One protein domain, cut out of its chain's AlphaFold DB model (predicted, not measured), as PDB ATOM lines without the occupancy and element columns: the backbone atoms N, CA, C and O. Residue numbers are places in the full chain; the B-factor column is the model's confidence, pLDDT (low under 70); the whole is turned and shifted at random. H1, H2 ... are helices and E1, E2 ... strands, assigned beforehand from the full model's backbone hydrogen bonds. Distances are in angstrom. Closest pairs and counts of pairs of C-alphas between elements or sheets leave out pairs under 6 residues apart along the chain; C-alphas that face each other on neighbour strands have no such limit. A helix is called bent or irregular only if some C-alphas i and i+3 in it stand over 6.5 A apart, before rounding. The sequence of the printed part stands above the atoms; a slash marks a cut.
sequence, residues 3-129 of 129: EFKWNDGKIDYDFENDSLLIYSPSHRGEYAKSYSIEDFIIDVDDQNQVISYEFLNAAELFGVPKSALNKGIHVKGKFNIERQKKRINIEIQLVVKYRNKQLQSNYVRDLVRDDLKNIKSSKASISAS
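Overview. This is residues 3 to 129 of the 129 residues of an uncharacterized protein of archaeon CG10_big_fil_rev_8_21_14_0_10_43_11 (UniProt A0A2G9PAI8). One twisted nine-stranded sheet folds back on itself like a flattened barrel left open between E3 and E8: E3, E4, E5 and E2 face the longer leaf of E9, E6, E7 and E8, with bent E1 as the hinge. Short helices lie near the ends of this folded sheet, H1 and H2 toward one end and H3 at the other, and the hairpin of E7 and E8 runs along the longest axis. The printed part has 127 residues, with elements in the order E1 E2 E3 E4 E5 H1 H2 E6 E7 E8 H3 E9. The sheet, ordered E3 E4 E5 E2 E1 E9 E6 E7 E8, is mixed and the class mostly strand; the whole is compact, radius of gyration of the C-alphas 14.2 A, yet elongated, spanning 45 by 28 by 25 A.

Arrangement. E1, residues 3 to 14, bends by 71 degrees at residue 7; residues 3 to 9 pair with E9, residues 122 to 128, and residues 10 to 14 with E2, residues 19 to 23. E1 and E9 are parallel, with N 4 and O 123 within hydrogen-bond range at 2.8 A. E1 and E2 are an antiparallel hairpin, with N 12 and O 21 at 2.9 A. E3, residues 31 to 37, E4, residues 40 to 45, and E5, residues 50 to 55, form a meander of two hairpins, each strand the antiparallel neighbour of the one before, with N 35 and O 42 at 2.8 A and N 41 and O 54 at 2.8 A. E2 E3 E4 E5 is a Greek key, that meander with E2 as antiparallel neighbour of E5; N 22 and O 53 are 2.8 A apart. H1, residues 58 to 61, only grazes the sheet. H2, residues 66 to 69, only just touches H1, only at the corner, with 3 pairs of C-alphas within 8 A, the closest being Ala 59 and Lys 66 at 5.2 A; it is only just at the sheet's level, height 3.6 A. E6, residues 73 to 82, E7, residues 87 to 98, and E8, residues 101 to 112, form a second meander of hairpins, with N 78 and O 91 at 2.8 A and N 92 and O 107 at 2.8 A. E9 and E6 are antiparallel, with N 79 and O 124 at 2.8 A. H3, residues 114 to 118, is on the sheet at a height of 7.0 A, over none of its strands; 0 of 1 O i to N i+4 pairs and 2 of 2 O i to N i+3 pairs are within range, while H1 and H2 are too short for an i+4 pair.

Along the chain. E1, 28.5 A long, begins at C-alpha 3 (183.641, 198.009, 153.661). E6 is 28.2 A, E7 34.5 A and E8 36.6 A long; E9 ends at C-alpha 128 (181.023, 195.234, 170.342).

Size, cuts and confidence. The farthest C-alphas, of Gln 84 and Asn 100, are 45.6 A apart. The printed part has no cut and no long link; no printed residue is under 70 in pLDDT.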
ATOM      1  N   GLU A   3     182.987 198.327 152.393       79.69
ATOM      2  CA  GLU A   3     183.641 198.009 153.661       79.69
ATOM      3  C   GLU A   3     182.995 198.826 154.776       79.69
ATOM      4  O   GLU A   3     182.822 200.038 154.652       79.69
ATOM      5  N   PHE A   4     182.640 198.156 155.865       76.19
ATOM      6  CA  PHE A   4     181.975 198.739 157.015       76.19
ATOM      7  C   PHE A   4     182.798 198.484 158.271       76.19
ATOM      8  O   PHE A   4     183.372 197.411 158.469       76.19
ATOM      9  N   LYS A   5     182.839 199.477 159.152       78.25
ATOM     10  CA  LYS A   5     183.342 199.300 160.511       78.25
ATOM     11  C   LYS A   5     182.220 199.639 161.465       78.25
ATOM     12  O   LYS A   5     181.826 200.797 161.563       78.25
ATOM     13  N   TRP A   6     181.709 198.626 162.146       79.00
ATOM     14  CA  TRP A   6     180.727 198.805 163.205       79.00
ATOM     15  C   TRP A   6     181.497 199.144 164.479       79.00
ATOM     16  O   TRP A   6     181.827 198.274 165.287       79.00
ATOM     17  N   ASN A   7     181.875 200.419 164.586       73.81
ATOM     18  CA  ASN A   7     182.592 200.963 165.744       73.81
ATOM     19  C   ASN A   7     181.681 201.093 166.976       73.81
ATOM     20  O   ASN A   7     182.167 201.273 168.086       73.81
ATOM     21  N   ASP A   8     180.371 201.027 166.758       75.75
ATOM     22  CA  ASP A   8     179.297 201.148 167.735       75.75
ATOM     23  C   ASP A   8     178.498 199.846 167.882       75.75
ATOM     24  O   ASP A   8     177.364 199.880 168.359       75.75
ATOM     25  N   GLY A   9     179.068 198.717 167.445       83.88
ATOM     26  CA  GLY A   9     178.402 197.423 167.478       83.88
ATOM     27  C   GLY A   9     177.810 197.126 168.857       83.88
ATOM     28  O   GLY A   9     178.452 197.344 169.888       83.88
ATOM     29  N   LYS A  10     176.579 196.627 168.868       89.94
ATOM     30  CA  LYS A  10     175.858 196.197 170.063       89.94
ATOM     31  C   LYS A  10     175.671 194.696 170.050       89.94
ATOM     32  O   LYS A  10     175.663 194.063 168.995       89.94
ATOM     33  N   ILE A  11     175.562 194.159 171.257       92.50
ATOM     34  CA  ILE A  11     175.335 192.748 171.511       92.50
ATOM     35  C   ILE A  11     174.065 192.643 172.340       92.50
ATOM     36  O   ILE A  11     173.892 193.405 173.293       92.50
ATOM     37  N   ASP A  12     173.215 191.697 171.976       92.88
ATOM     38  CA  ASP A  12     172.100 191.249 172.794       92.88
ATOM     39  C   ASP A  12     172.156 189.723 172.899       92.88
ATOM     40  O   ASP A  12     172.419 189.043 171.908       92.88
ATOM     41  N   TYR A  13     171.994 189.190 174.106       95.38
ATOM     42  CA  TYR A  13     172.016 187.749 174.338       95.38
ATOM     43  C   TYR A  13     170.699 187.306 174.957       95.38
ATOM     44  O   TYR A  13     170.380 187.663 176.094       95.38
ATOM     45  N   ASP A  14     169.979 186.469 174.222       96.12
ATOM     46  CA  ASP A  14     168.778 185.807 174.696       96.12
ATOM     47  C   ASP A  14     169.163 184.521 175.437       96.12
ATOM     48  O   ASP A  14     169.560 183.514 174.844       96.12
ATOM     49  N   PHE A  15     169.040 184.557 176.764       94.94
ATOM     50  CA  PHE A  15     169.358 183.421 177.624       94.94
ATOM     51  C   PHE A  15     168.402 182.231 177.424       94.94
ATOM     52  O   PHE A  15     168.825 181.077 177.568       94.94
ATOM     53  N   GLU A  16     167.130 182.492 177.116       96.12
ATOM     54  CA  GLU A  16     166.107 181.456 176.948       96.12
ATOM     55  C   GLU A  16     166.351 180.685 175.651       96.12
ATOM     56  O   GLU A  16     166.431 179.453 175.672       96.12
ATOM     57  N   ASN A  17     166.583 181.416 174.558       96.38
ATOM     58  CA  ASN A  17     166.802 180.845 173.228       96.38
ATOM     59  C   ASN A  17     168.270 180.499 172.923       96.38
ATOM     60  O   ASN A  17     168.548 179.881 171.901       96.38
ATOM     61  N   ASP A  18     169.206 180.848 173.815       96.50
ATOM     62  CA  ASP A  18     170.655 180.713 173.603       96.50
ATOM     63  C   ASP A  18     171.132 181.358 172.301       96.50
ATOM     64  O   ASP A  18     171.860 180.754 171.509       96.50
ATOM     65  N   SER A  19     170.686 182.590 172.080       96.88
ATOM     66  CA  SER A  19     170.949 183.322 170.850       96.88
ATOM     67  C   SER A  19     171.751 184.585 171.121       96.88
ATOM     68  O   SER A  19     171.419 185.357 172.019       96.88
ATOM     69  N   LEU A  20     172.828 184.793 170.362       95.88
ATOM     70  CA  LEU A  20     173.692 185.968 170.464       95.88
ATOM     71  C   LEU A  20     173.521 186.851 169.228       95.88
ATOM     72  O   LEU A  20     174.110 186.582 168.180       95.88
ATOM     73  N   LEU A  21     172.766 187.934 169.375       95.25
ATOM     74  CA  LEU A  21     172.568 188.947 168.352       95.25
ATOM     75  C   LEU A  21     173.683 189.991 168.400       95.25
ATOM     76  O   LEU A  21     174.032 190.536 169.446       95.25
ATOM     77  N   ILE A  22     174.206 190.314 167.228       93.56
ATOM     78  CA  ILE A  22     175.226 191.324 167.002       93.56
ATOM     79  C   ILE A  22     174.718 192.273 165.922       93.56
ATOM     80  O   ILE A  22     174.490 191.853 164.792       93.56
ATOM     81  N   TYR A  23     174.588 193.562 166.223       91.12
ATOM     82  CA  TYR A  23     174.003 194.535 165.292       91.12
ATOM     83  C   TYR A  23     174.679 195.905 165.381       91.12
ATOM     84  O   TYR A  23     175.351 196.220 166.365       91.12
ATOM     85  N   SER A  24     174.517 196.737 164.349       84.94
ATOM     86  CA  SER A  24     174.946 198.141 164.388       84.94
ATOM     87  C   SER A  24     173.743 199.055 164.645       84.94
ATOM     88  O   SER A  24     172.872 199.154 163.783       84.94
ATOM     89  N   PRO A  25     173.675 199.754 165.793       81.06
ATOM     90  CA  PRO A  25     172.553 200.638 166.110       81.06
ATOM     91  C   PRO A  25     172.531 201.911 165.250       81.06
ATOM     92  O   PRO A  25     171.483 202.536 165.120       81.06
ATOM     93  N   SER A  26     173.663 202.322 164.666       82.00
ATOM     94  CA  SER A  26     173.713 203.451 163.727       82.00
ATOM     95  C   SER A  26     173.266 203.099 162.310       82.00
ATOM     96  O   SER A  26     173.156 204.003 161.472       82.00
ATOM     97  N   HIS A  27     172.993 201.823 162.027       82.69
ATOM     98  CA  HIS A  27     172.394 201.431 160.763       82.69
ATOM     99  C   HIS A  27     171.001 202.070 160.625       82.69
ATOM    100  O   HIS A  27     170.199 202.044 161.553       82.69
ATOM    101  N   ARG A  28     170.727 202.690 159.469       81.12
ATOM    102  CA  ARG A  28     169.499 203.475 159.229       81.12
ATOM    103  C   ARG A  28     168.504 202.823 158.269       81.12
ATOM    104  O   ARG A  28     167.437 203.390 158.071       81.12
ATOM    105  N   GLY A  29     168.868 201.713 157.633       83.75
ATOM    106  CA  GLY A  29     167.959 200.958 156.778       83.75
ATOM    107  C   GLY A  29     166.893 200.239 157.600       83.75
ATOM    108  O   GLY A  29     167.122 199.860 158.751       83.75
ATOM    109  N   GLU A  30     165.718 200.074 157.003       90.44
ATOM    110  CA  GLU A  30     164.635 199.292 157.592       90.44
ATOM    111  C   GLU A  30     164.896 197.808 157.357       90.44
ATOM    112  O   GLU A  30     165.297 197.409 156.262       90.44
ATOM    113  N   TYR A  31     164.653 196.987 158.380       93.44
ATOM    114  CA  TYR A  31     164.688 195.534 158.245       93.44
ATOM    115  C   TYR A  31     163.813 195.084 157.071       93.44
ATOM    116  O   TYR A  31     162.651 195.479 156.968       93.44
ATOM    117  N   ALA A  32     164.350 194.205 156.227       95.00
ATOM    118  CA  ALA A  32     163.597 193.617 155.127       95.00
ATOM    119  C   ALA A  32     163.411 192.109 155.276       95.00
ATOM    120  O   ALA A  32     162.312 191.600 155.053       95.00
ATOM    121  N   LYS A  33     164.486 191.374 155.574       94.62
ATOM    122  CA  LYS A  33     164.459 189.906 155.628       94.62
ATOM    123  C   LYS A  33     165.647 189.335 156.385       94.62
ATOM    124  O   LYS A  33     166.704 189.959 156.470       94.62
ATOM    125  N   SER A  34     165.480 188.084 156.793       95.25
ATOM    126  CA  SER A  34     166.502 187.268 157.441       95.25
ATOM    127  C   SER A  34     166.921 186.100 156.549       95.25
ATOM    128  O   SER A  34     166.109 185.538 155.808       95.25
ATOM    129  N   TYR A  35     168.189 185.709 156.633       93.06
ATOM    130  CA  TYR A  35     168.731 184.507 156.006       93.06
ATOM    131  C   TYR A  35     169.243 183.559 157.082       93.06
ATOM    132  O   TYR A  35     170.284 183.818 157.681       93.06
ATOM    133  N   SER A  36     168.535 182.452 157.303       93.56
ATOM    134  CA  SER A  36     168.982 181.390 158.207       93.56
ATOM    135  C   SER A  36     170.026 180.507 157.523       93.56
ATOM    136  O   SER A  36     169.747 179.821 156.533       93.56
ATOM    137  N   ILE A  37     171.243 180.525 158.052       90.06
ATOM    138  CA  ILE A  37     172.414 179.834 157.523       90.06
ATOM    139  C   ILE A  37     173.003 178.961 158.630       90.06
ATOM    140  O   ILE A  37     173.899 179.375 159.357       90.06
ATOM    141  N   GLU A  38     172.511 177.722 158.709       89.75
ATOM    142  CA  GLU A  38     172.980 176.719 159.676       89.75
ATOM    143  C   GLU A  38     172.922 177.265 161.111       89.75
ATOM    144  O   GLU A  38     171.833 177.388 161.666       89.75
ATOM    145  N   ASP A  39     174.074 177.639 161.666       91.38
ATOM    146  CA  ASP A  39     174.248 178.043 163.061       91.38
ATOM    147  C   ASP A  39     174.063 179.559 163.279       91.38
ATOM    148  O   ASP A  39     174.256 180.056 164.388       91.38
ATOM    149  N   PHE A  40     173.739 180.325 162.232       93.12
ATOM    150  CA  PHE A  40     173.546 181.769 162.342       93.12
ATOM    151  C   PHE A  40     172.479 182.319 161.391       93.12
ATOM    152  O   PHE A  40     172.153 181.729 160.363       93.12
ATOM    153  N   ILE A  41     171.945 183.488 161.725       95.25
ATOM    154  CA  ILE A  41     170.995 184.253 160.923       95.25
ATOM    155  C   ILE A  41     171.652 185.578 160.529       95.25
ATOM    156  O   ILE A  41     172.368 186.193 161.318       95.25
ATOM    157  N   ILE A  42     171.446 186.004 159.284       94.06
ATOM    158  CA  ILE A  42     171.846 187.329 158.799       94.06
ATOM    159  C   ILE A  42     170.591 188.132 158.504       94.06
ATOM    160  O   ILE A  42     169.850 187.769 157.585       94.06
ATOM    161  N   ASP A  43     170.401 189.254 159.189       94.25
ATOM    162  CA  ASP A  43     169.371 190.213 158.801       94.25
ATOM    163  C   ASP A  43     169.929 191.223 157.809       94.25
ATOM    164  O   ASP A  43     171.078 191.675 157.910       94.25
ATOM    165  N   VAL A  44     169.092 191.602 156.845       93.56
ATOM    166  CA  VAL A  44     169.415 192.646 155.877       93.56
ATOM    167  C   VAL A  44     168.337 193.719 155.808       93.56
ATOM    168  O   VAL A  44     167.160 193.457 156.067       93.56
ATOM    169  N   ASP A  45     168.755 194.915 155.399       94.25
ATOM    170  CA  ASP A  45     167.863 196.031 155.105       94.25
ATOM    171  C   ASP A  45     167.162 195.892 153.737       94.25
ATOM    172  O   ASP A  45     167.418 194.969 152.948       94.25
ATOM    173  N   ASP A  46     166.285 196.845 153.432       94.00
ATOM    174  CA  ASP A  46     165.604 197.028 152.142       94.00
ATOM    175  C   ASP A  46     166.561 197.182 150.940       94.00
ATOM    176  O   ASP A  46     166.195 196.916 149.789       94.00
ATOM    177  N   GLN A  47     167.828 197.509 151.193       91.75
ATOM    178  CA  GLN A  47     168.914 197.587 150.216       91.75
ATOM    179  C   GLN A  47     169.795 196.323 150.171       91.75
ATOM    180  O   GLN A  47     170.805 196.293 149.450       91.75
ATOM    181  N   ASN A  48     169.404 195.252 150.869       90.94
ATOM    182  CA  ASN A  48     170.135 193.991 151.040       90.94
ATOM    183  C   ASN A  48     171.531 194.148 151.677       90.94
ATOM    184  O   ASN A  48     172.419 193.320 151.428       90.94
ATOM    185  N   GLN A  49     171.763 195.210 152.446       90.62
ATOM    186  CA  GLN A  49     172.948 195.377 153.284       90.62
ATOM    187  C   GLN A  49     172.742 194.640 154.598       90.62
ATOM    188  O   GLN A  49     171.651 194.657 155.151       90.62
ATOM    189  N   VAL A  50     173.794 194.004 155.105       91.06
ATOM    190  CA  VAL A  50     173.728 193.320 156.397       91.06
ATOM    191  C   VAL A  50     173.597 194.332 157.529       91.06
ATOM    192  O   VAL A  50     174.368 195.294 157.577       91.06
ATOM    193  N   ILE A  51     172.664 194.075 158.443       92.00
ATOM    194  CA  ILE A  51     172.388 194.929 159.608       92.00
ATOM    195  C   ILE A  51     172.642 194.212 160.933       92.00
ATOM    196  O   ILE A  51     172.962 194.863 161.931       92.00
ATOM    197  N   SER A  52     172.571 192.880 160.931       93.31
ATOM    198  CA  SER A  52     172.852 192.053 162.098       93.31
ATOM    199  C   SER A  52     173.428 190.681 161.714       93.31
ATOM    200  O   SER A  52     173.312 190.224 160.573       93.31
ATOM    201  N   TYR A  53     174.039 190.037 162.702       94.12
ATOM    202  CA  TYR A  53     174.341 188.613 162.730       94.12
ATOM    203  C   TYR A  53     173.817 188.047 164.042       94.12
ATOM    204  O   TYR A  53     174.153 188.565 165.104       94.12
ATOM    205  N   GLU A  54     173.048 186.975 163.984       96.12
ATOM    206  CA  GLU A  54     172.542 186.279 165.160       96.12
ATOM    207  C   GLU A  54     173.107 184.859 165.189       96.12
ATOM    208  O   GLU A  54     172.961 184.119 164.223       96.12
ATOM    209  N   PHE A  55     173.787 184.482 166.271       96.31
ATOM    210  CA  PHE A  55     174.381 183.155 166.443       96.31
ATOM    211  C   PHE A  55     173.484 182.292 167.316       96.31
ATOM    212  O   PHE A  55     173.271 182.614 168.485       96.31
ATOM    213  N   LEU A  56     173.002 181.187 166.754       96.88
ATOM    214  CA  LEU A  56     172.131 180.236 167.432       96.88
ATOM    215  C   LEU A  56     172.962 179.247 168.256       96.88
ATOM    216  O   LEU A  56     174.085 178.907 167.879       96.88
ATOM    217  N   ASN A  57     172.400 178.764 169.369       96.75
ATOM    218  CA  ASN A  57     173.086 177.876 170.318       96.75
ATOM    219  C   ASN A  57     174.457 178.435 170.738       96.75
ATOM    220  O   ASN A  57     175.464 177.722 170.750       96.75
ATOM    221  N   ALA A  58     174.520 179.736 171.034       96.25
ATOM    222  CA  ALA A  58     175.770 180.468 171.211       96.25
ATOM    223  C   ALA A  58     176.671 179.853 172.296       96.25
ATOM    224  O   ALA A  58     177.893 179.807 172.133       96.25
ATOM    225  N   ALA A  59     176.103 179.338 173.388       95.56
ATOM    226  CA  ALA A  59     176.881 178.669 174.427       95.56
ATOM    227  C   ALA A  59     177.652 177.452 173.892       95.56
ATOM    228  O   ALA A  59     178.842 177.296 174.180       95.56
ATOM    229  N   GLU A  60     177.001 176.614 173.085       96.06
ATOM    230  CA  GLU A  60     177.636 175.468 172.433       96.06
ATOM    231  C   GLU A  60     178.623 175.929 171.357       96.06
ATOM    232  O   GLU A  60     179.781 175.510 171.365       96.06
ATOM    233  N   LEU A  61     178.200 176.865 170.501       95.38
ATOM    234  CA  LEU A  61     178.984 177.377 169.379       95.38
ATOM    235  C   LEU A  61     180.328 177.964 169.822       95.38
ATOM    236  O   LEU A  61     181.356 177.765 169.174       95.38
ATOM    237  N   PHE A  62     180.322 178.685 170.943       94.38
ATOM    238  CA  PHE A  62     181.509 179.308 171.513       94.38
ATOM    239  C   PHE A  62     182.125 178.491 172.659       94.38
ATOM    240  O   PHE A  62     183.144 178.912 173.208       94.38
ATOM    241  N   GLY A  63     181.567 177.338 173.033       94.06
ATOM    242  CA  GLY A  63     182.084 176.505 174.123       94.06
ATOM    243  C   GLY A  63     182.127 177.222 175.479       94.06
ATOM    244  O   GLY A  63     183.032 176.988 176.284       94.06
ATOM    245  N   VAL A  64     181.180 178.127 175.734       93.19
ATOM    246  CA  VAL A  64     181.066 178.887 176.987       93.19
ATOM    247  C   VAL A  64     179.712 178.620 177.643       93.19
ATOM    248  O   VAL A  64     178.714 178.484 176.951       93.19
ATOM    249  N   PRO A  65     179.607 178.567 178.981       93.31
ATOM    250  CA  PRO A  65     178.307 178.391 179.628       93.31
ATOM    251  C   PRO A  65     177.349 179.550 179.306       93.31
ATOM    252  O   PRO A  65     177.781 180.701 179.353       93.31
ATOM    253  N   LYS A  66     176.041 179.290 179.131       94.56
ATOM    254  CA  LYS A  66     175.009 180.346 178.962       94.56
ATOM    255  C   LYS A  66     175.119 181.458 180.012       94.56
ATOM    256  O   LYS A  66     175.031 182.645 179.721       94.56
ATOM    257  N   SER A  67     175.409 181.089 181.262       92.12
ATOM    258  CA  SER A  67     175.606 182.047 182.360       92.12
ATOM    259  C   SER A  67     176.777 183.016 182.150       92.12
ATOM    260  O   SER A  67     176.790 184.083 182.757       92.12
ATOM    261  N   ALA A  68     177.772 182.645 181.341       91.94
ATOM    262  CA  ALA A  68     178.892 183.504 180.962       91.94
ATOM    263  C   ALA A  68     178.528 184.480 179.831       91.94
ATOM    264  O   ALA A  68     179.158 185.526 179.720       91.94
ATOM    265  N   LEU A  69     177.505 184.164 179.033       93.12
ATOM    266  CA  LEU A  69     176.970 185.028 177.980       93.12
ATOM    267  C   LEU A  69     175.954 186.050 178.516       93.12
ATOM    268  O   LEU A  69     175.626 187.009 177.845       93.12
ATOM    269  N   ASN A  70     175.483 185.920 179.756       87.19
ATOM    270  CA  ASN A  70     174.474 186.846 180.277       87.19
ATOM    271  C   ASN A  70     175.021 188.265 180.565       87.19
ATOM    272  O   ASN A  70     174.266 189.232 180.589       87.19
ATOM    273  N   LYS A  71     176.326 188.422 180.853       81.75
ATOM    274  CA  LYS A  71     176.933 189.727 181.189       81.75
ATOM    275  C   LYS A  71     178.395 189.821 180.765       81.75
ATOM    276  O   LYS A  71     179.154 188.871 180.923       81.75
ATOM    277  N   GLY A  72     178.812 191.022 180.358       81.31
ATOM    278  CA  GLY A  72     180.220 191.335 180.093       81.31
ATOM    279  C   GLY A  72     180.775 190.609 178.870       81.31
ATOM    280  O   GLY A  72     181.914 190.134 178.913       81.31
ATOM    281  N   ILE A  73     179.949 190.495 177.826       89.44
ATOM    282  CA  ILE A  73     180.353 189.959 176.532       89.44
ATOM    283  C   ILE A  73     181.109 191.036 175.768       89.44
ATOM    284  O   ILE A  73     180.659 192.167 175.655       89.44
ATOM    285  N   HIS A  74     182.241 190.660 175.196       90.38
ATOM    286  CA  HIS A  74     182.954 191.453 174.216       90.38
ATOM    287  C   HIS A  74     183.147 190.611 172.961       90.38
ATOM    288  O   HIS A  74     183.691 189.508 173.026       90.38
ATOM    289  N   VAL A  75     182.736 191.138 171.812       89.69
ATOM    290  CA  VAL A  75     182.946 190.497 170.514       89.69
ATOM    291  C   VAL A  75     183.866 191.355 169.666       89.69
ATOM    292  O   VAL A  75     183.652 192.554 169.492       89.69
ATOM    293  N   LYS A  76     184.878 190.717 169.085       90.88
ATOM    294  CA  LYS A  76     185.615 191.245 167.939       90.88
ATOM    295  C   LYS A  76     185.399 190.307 166.774       90.88
ATOM    296  O   LYS A  76     185.603 189.108 166.919       90.88
ATOM    297  N   GLY A  77     185.011 190.835 165.626       89.00
ATOM    298  CA  GLY A  77     184.699 189.991 164.481       89.00
ATOM    299  C   GLY A  77     185.073 190.618 163.154       89.00
ATOM    300  O   GLY A  77     185.150 191.841 163.019       89.00
ATOM    301  N   LYS A  78     185.299 189.757 162.171       91.56
ATOM    302  CA  LYS A  78     185.409 190.079 160.756       91.56
ATOM    303  C   LYS A  78     184.393 189.238 160.001       91.56
ATOM    304  O   LYS A  78     184.278 188.037 160.221       91.56
ATOM    305  N   PHE A  79     183.690 189.881 159.090       90.62
ATOM    306  CA  PHE A  79     182.676 189.260 158.258       90.62
ATOM    307  C   PHE A  79     182.948 189.642 156.817       90.62
ATOM    308  O   PHE A  79     183.186 190.813 156.511       90.62
ATOM    309  N   ASN A  80     182.918 188.669 155.924       92.19
ATOM    310  CA  ASN A  80     183.127 188.871 154.503       92.19
ATOM    311  C   ASN A  80     182.073 188.086 153.728       92.19
ATOM    312  O   ASN A  80     182.014 186.862 153.812       92.19
ATOM    313  N   ILE A  81     181.257 188.794 152.953       90.31
ATOM    314  CA  ILE A  81     180.261 188.212 152.058       90.31
ATOM    315  C   ILE A  81     180.674 188.521 150.623       90.31
ATOM    316  O   ILE A  81     180.769 189.678 150.203       90.31
ATOM    317  N   GLU A  82     180.883 187.467 149.844       90.69
ATOM    318  CA  GLU A  82     181.262 187.523 148.439       90.69
ATOM    319  C   GLU A  82     180.130 186.973 147.570       90.69
ATOM    320  O   GLU A  82     180.133 185.809 147.167       90.69
ATOM    321  N   ARG A  83     179.174 187.843 147.226       89.06
ATOM    322  CA  ARG A  83     177.966 187.500 146.455       89.06
ATOM    323  C   ARG A  83     178.247 186.688 145.187       89.06
ATOM    324  O   ARG A  83     177.593 185.681 144.947       89.06
ATOM    325  N   GLN A  84     179.217 187.114 144.370       89.44
ATOM    326  CA  GLN A  84     179.550 186.443 143.101       89.44
ATOM    327  C   GLN A  84     180.085 185.024 143.311       89.44
ATOM    328  O   GLN A  84     179.805 184.137 142.512       89.44
ATOM    329  N   LYS A  85     180.827 184.812 144.402       91.88
ATOM    330  CA  LYS A  85     181.342 183.498 144.788       91.88
ATOM    331  C   LYS A  85     180.362 182.720 145.654       91.88
ATOM    332  O   LYS A  85     180.701 181.620 146.075       91.88
ATOM    333  N   LYS A  86     179.178 183.290 145.929       93.75
ATOM    334  CA  LYS A  86     178.164 182.709 146.810       93.75
ATOM    335  C   LYS A  86     178.763 182.309 148.158       93.75
ATOM    336  O   LYS A  86     178.402 181.275 148.692       93.75
ATOM    337  N   ARG A  87     179.736 183.075 148.656       93.81
ATOM    338  CA  ARG A  87     180.580 182.684 149.789       93.81
ATOM    339  C   ARG A  87     180.403 183.644 150.950       93.81
ATOM    340  O   ARG A  87     180.333 184.853 150.734       93.81
ATOM    341  N   ILE A  88     180.389 183.107 152.159       93.06
ATOM    342  CA  ILE A  88     180.497 183.872 153.394       93.06
ATOM    343  C   ILE A  88     181.655 183.336 154.224       93.06
ATOM    344  O   ILE A  88     181.829 182.129 154.355       93.06
ATOM    345  N   ASN A  89     182.429 184.253 154.783       93.75
ATOM    346  CA  ASN A  89     183.460 183.976 155.761       93.75
ATOM    347  C   ASN A  89     183.190 184.826 157.008       93.75
ATOM    348  O   ASN A  89     182.999 186.041 156.917       93.75
ATOM    349  N   ILE A  90     183.141 184.165 158.158       92.44
ATOM    350  CA  ILE A  90     182.914 184.764 159.469       92.44
ATOM    351  C   ILE A  90     184.075 184.350 160.359       92.44
ATOM    352  O   ILE A  90     184.349 183.162 160.509       92.44
ATOM    353  N   GLU A  91     184.732 185.323 160.969       94.62
ATOM    354  CA  GLU A  91     185.751 185.122 161.990       94.62
ATOM    355  C   GLU A  91     185.363 185.944 163.211       94.62
ATOM    356  O   GLU A  91     185.319 187.173 163.153       94.62
ATOM    357  N   ILE A  92     185.081 185.285 164.326       93.88
ATOM    358  CA  ILE A  92     184.665 185.926 165.568       93.88
ATOM    359  C   ILE A  92     185.568 185.475 166.695       93.88
ATOM    360  O   ILE A  92     185.855 184.297 166.863       93.88
ATOM    361  N   GLN A  93     185.959 186.438 167.510       94.88
ATOM    362  CA  GLN A  93     186.528 186.232 168.820       94.88
ATOM    363  C   GLN A  93     185.532 186.732 169.861       94.88
ATOM    364  O   GLN A  93     185.242 187.929 169.943       94.88
ATOM    365  N   LEU A  94     185.042 185.800 170.669       94.31
ATOM    366  CA  LEU A  94     184.214 186.062 171.831       94.31
ATOM    367  C   LEU A  94     185.104 186.105 173.074       94.31
ATOM    368  O   LEU A  94     185.889 185.189 173.322       94.31
ATOM    369  N   VAL A  95     184.953 187.150 173.879       93.75
ATOM    370  CA  VAL A  95     185.597 187.290 175.183       93.75
ATOM    371  C   VAL A  95     184.521 187.562 176.224       93.75
ATOM    372  O   VAL A  95     183.776 188.528 176.105       93.75
ATOM    373  N   VAL A  96     184.453 186.738 177.268       92.69
ATOM    374  CA  VAL A  96     183.486 186.901 178.365       92.69
ATOM    375  C   VAL A  96     184.180 186.856 179.719       92.69
ATOM    376  O   VAL A  96     185.183 186.160 179.904       92.69
ATOM    377  N   LYS A  97     183.637 187.581 180.701       89.31
ATOM    378  CA  LYS A  97     184.071 187.487 182.101       89.31
ATOM    379  C   LYS A  97     183.190 186.493 182.852       89.31
ATOM    380  O   LYS A  97     181.996 186.711 183.008       89.31
ATOM    381  N   TYR A  98     183.785 185.431 183.386       89.25
ATOM    382  CA  TYR A  98     183.073 184.396 184.131       89.25
ATOM    383  C   TYR A  98     183.839 183.966 185.385       89.25
ATOM    384  O   TYR A  98     184.971 183.498 185.302       89.25
ATOM    385  N   ARG A  99     183.216 184.111 186.567       85.75
ATOM    386  CA  ARG A  99     183.764 183.704 187.882       85.75
ATOM    387  C   ARG A  99     185.223 184.147 188.103       85.75
ATOM    388  O   ARG A  99     186.093 183.325 188.381       85.75
ATOM    389  N   ASN A 100     185.485 185.449 187.960       86.12
ATOM    390  CA  ASN A 100     186.817 186.076 188.077       86.12
ATOM    391  C   ASN A 100     187.860 185.603 187.048       86.12
ATOM    392  O   ASN A 100     189.042 185.907 187.186       86.12
ATOM    393  N   LYS A 101     187.439 184.879 186.007       88.94
ATOM    394  CA  LYS A 101     188.275 184.477 184.876       88.94
ATOM    395  C   LYS A 101     187.768 185.130 183.598       88.94
ATOM    396  O   LYS A 101     186.585 185.446 183.472       88.94
ATOM    397  N   GLN A 102     188.669 185.311 182.646       91.25
ATOM    398  CA  GLN A 102     188.317 185.659 181.278       91.25
ATOM    399  C   GLN A 102     188.293 184.370 180.462       91.25
ATOM    400  O   GLN A 102     189.282 183.636 180.447       91.25
ATOM    401  N   LEU A 103     187.163 184.078 179.824       92.62
ATOM    402  CA  LEU A 103     187.066 183.017 178.828       92.62
ATOM    403  C   LEU A 103     187.176 183.655 177.449       92.62
ATOM    404  O   LEU A 103     186.673 184.758 177.225       92.62
ATOM    405  N   GLN A 104     187.839 182.956 176.541       94.06
ATOM    406  CA  GLN A 104     187.995 183.381 175.163       94.06
ATOM    407  C   GLN A 104     187.694 182.203 174.250       94.06
ATOM    408  O   GLN A 104     188.190 181.101 174.479       94.06
ATOM    409  N   SER A 105     186.914 182.464 173.210       94.69
ATOM    410  CA  SER A 105     186.586 181.495 172.177       94.69
ATOM    411  C   SER A 105     186.712 182.132 170.806       94.69
ATOM    412  O   SER A 105     186.459 183.329 170.647       94.69
ATOM    413  N   ASN A 106     187.134 181.344 169.822       93.94
ATOM    414  CA  ASN A 106     187.189 181.780 168.437       93.94
ATOM    415  C   ASN A 106     186.249 180.899 167.615       93.94
ATOM    416  O   ASN A 106     186.353 179.676 167.659       93.94
ATOM    417  N   TYR A 107     185.377 181.534 166.846       92.88
ATOM    418  CA  TYR A 107     184.501 180.895 165.880       92.88
ATOM    419  C   TYR A 107     184.944 181.305 164.482       92.88
ATOM    420  O   TYR A 107     185.101 182.493 164.198       92.88
ATOM    421  N   VAL A 108     185.159 180.324 163.612       93.69
ATOM    422  CA  VAL A 108     185.469 180.561 162.204       93.69
ATOM    423  C   VAL A 108     184.527 179.723 161.365       93.69
ATOM    424  O   VAL A 108     184.389 178.521 161.589       93.69
ATOM    425  N   ARG A 109     183.897 180.356 160.380       93.56
ATOM    426  CA  ARG A 109     183.029 179.679 159.427       93.56
ATOM    427  C   ARG A 109     183.295 180.181 158.024       93.56
ATOM    428  O   ARG A 109     183.515 181.369 157.805       93.56
ATOM    429  N   ASP A 110     183.278 179.256 157.079       94.44
ATOM    430  CA  ASP A 110     183.521 179.522 155.670       94.44
ATOM    431  C   ASP A 110     182.614 178.618 154.840       94.44
ATOM    432  O   ASP A 110     182.737 177.396 154.887       94.44
ATOM    433  N   LEU A 111     181.639 179.218 154.158       93.25
ATOM    434  CA  LEU A 111     180.545 178.498 153.509       93.25
ATOM    435  C   LEU A 111     180.303 179.036 152.109       93.25
ATOM    436  O   LEU A 111     180.436 180.236 151.864       93.25
ATOM    437  N   VAL A 112     179.867 178.150 151.213       93.44
ATOM    438  CA  VAL A 112     179.371 178.502 149.880       93.44
ATOM    439  C   VAL A 112     177.911 178.068 149.765       93.44
ATOM    440  O   VAL A 112     177.617 176.883 149.903       93.44
ATOM    441  N   ARG A 113     176.992 179.010 149.519       87.81
ATOM    442  CA  ARG A 113     175.544 178.758 149.440       87.81
ATOM    443  C   ARG A 113     174.830 179.647 148.426       87.81
ATOM    444  O   ARG A 113     175.114 180.835 148.292       87.81
ATOM    445  N   ASP A 114     173.848 179.079 147.733       88.38
ATOM    446  CA  ASP A 114     173.118 179.758 146.657       88.38
ATOM    447  C   ASP A 114     172.246 180.933 147.112       88.38
ATOM    448  O   ASP A 114     172.038 181.872 146.342       88.38
ATOM    449  N   ASP A 115     171.738 180.906 148.339       83.69
ATOM    450  CA  ASP A 115     170.937 181.980 148.939       83.69
ATOM    451  C   ASP A 115     171.741 183.272 149.173       83.69
ATOM    452  O   ASP A 115     171.183 184.370 149.075       83.69
ATOM    453  N   LEU A 116     173.068 183.175 149.318       84.75
ATOM    454  CA  LEU A 116     173.982 184.320 149.427       84.75
ATOM    455  C   LEU A 116     174.041 185.184 148.159       84.75
ATOM    456  O   LEU A 116     174.496 186.329 148.209       84.75
ATOM    457  N   LYS A 117     173.534 184.700 147.016       86.12
ATOM    458  CA  LYS A 117     173.444 185.494 145.775       86.12
ATOM    459  C   LYS A 117     172.532 186.719 145.907       86.12
ATOM    460  O   LYS A 117     172.550 187.578 145.023       86.12
ATOM    461  N   ASN A 118     171.728 186.785 146.965       85.69
ATOM    462  CA  ASN A 118     170.766 187.853 147.219       85.69
ATOM    463  C   ASN A 118     171.224 188.832 148.313       85.69
ATOM    464  O   ASN A 118     170.523 189.807 148.572       85.69
ATOM    465  N   ILE A 119     172.385 188.600 148.932       87.38
ATOM    466  CA  ILE A 119     172.992 189.511 149.909       87.38
ATOM    467  C   ILE A 119     174.030 190.378 149.190       87.38
ATOM    468  O   ILE A 119     174.769 189.907 148.317       87.38
ATOM    469  N   LYS A 120     174.082 191.673 149.510       88.88
ATOM    470  CA  LYS A 120     175.080 192.582 148.938       88.88
ATOM    471  C   LYS A 120     176.471 192.201 149.447       88.88
ATOM    472  O   LYS A 120     176.657 191.978 150.636       88.88
ATOM    473  N   SER A 121     177.465 192.162 148.555       89.06
ATOM    474  CA  SER A 121     178.842 191.895 148.983       89.06
ATOM    475  C   SER A 121     179.330 192.965 149.955       89.06
ATOM    476  O   SER A 121     179.296 194.161 149.631       89.06
ATOM    477  N   SER A 122     179.870 192.533 151.084       88.56
ATOM    478  CA  SER A 122     180.319 193.413 152.157       88.56
ATOM    479  C   SER A 122     181.509 192.821 152.890       88.56
ATOM    480  O   SER A 122     181.570 191.612 153.104       88.56
ATOM    481  N   LYS A 123     182.405 193.689 153.349       88.56
ATOM    482  CA  LYS A 123     183.337 193.379 154.430       88.56
ATOM    483  C   LYS A 123     182.949 194.200 155.640       88.56
ATOM    484  O   LYS A 123     182.749 195.403 155.506       88.56
ATOM    485  N   ALA A 124     182.855 193.578 156.801       86.12
ATOM    486  CA  ALA A 124     182.608 194.269 158.049       86.12
ATOM    487  C   ALA A 124     183.644 193.856 159.089       86.12
ATOM    488  O   ALA A 124     183.989 192.681 159.200       86.12
ATOM    489  N   SER A 125     184.126 194.817 159.868       87.62
ATOM    490  CA  SER A 125     184.777 194.530 161.145       87.62
ATOM    491  C   SER A 125     183.935 195.098 162.272       87.62
ATOM    492  O   SER A 125     183.523 196.259 162.192       87.62
ATOM    493  N   ILE A 126     183.734 194.311 163.320       86.88
ATOM    494  CA  ILE A 126     183.010 194.732 164.513       86.88
ATOM    495  C   ILE A 126     183.909 194.695 165.743       86.88
ATOM    496  O   ILE A 126     184.734 193.792 165.911       86.88
ATOM    497  N   SER A 127     183.701 195.673 166.616       86.25
ATOM    498  CA  SER A 127     184.045 195.590 168.027       86.25
ATOM    499  C   SER A 127     182.795 195.975 168.810       86.25
ATOM    500  O   SER A 127     182.318 197.096 168.665       86.25
ATOM    501  N   ALA A 128     182.263 195.050 169.599       83.69
ATOM    502  CA  ALA A 128     181.023 195.234 170.342       83.69
ATOM    503  C   ALA A 128     181.188 194.775 171.796       83.69
ATOM    504  O   ALA A 128     181.999 193.890 172.090       83.69
ATOM    505  N   SER A 129     180.466 195.426 172.705       80.81
ATOM    506  CA  SER A 129     180.580 195.260 174.160       80.81
ATOM    507  C   SER A 129     179.304 195.640 174.886       80.81
ATOM    508  O   SER A 129     178.701 196.649 174.442       80.81
TER     509      SER A 129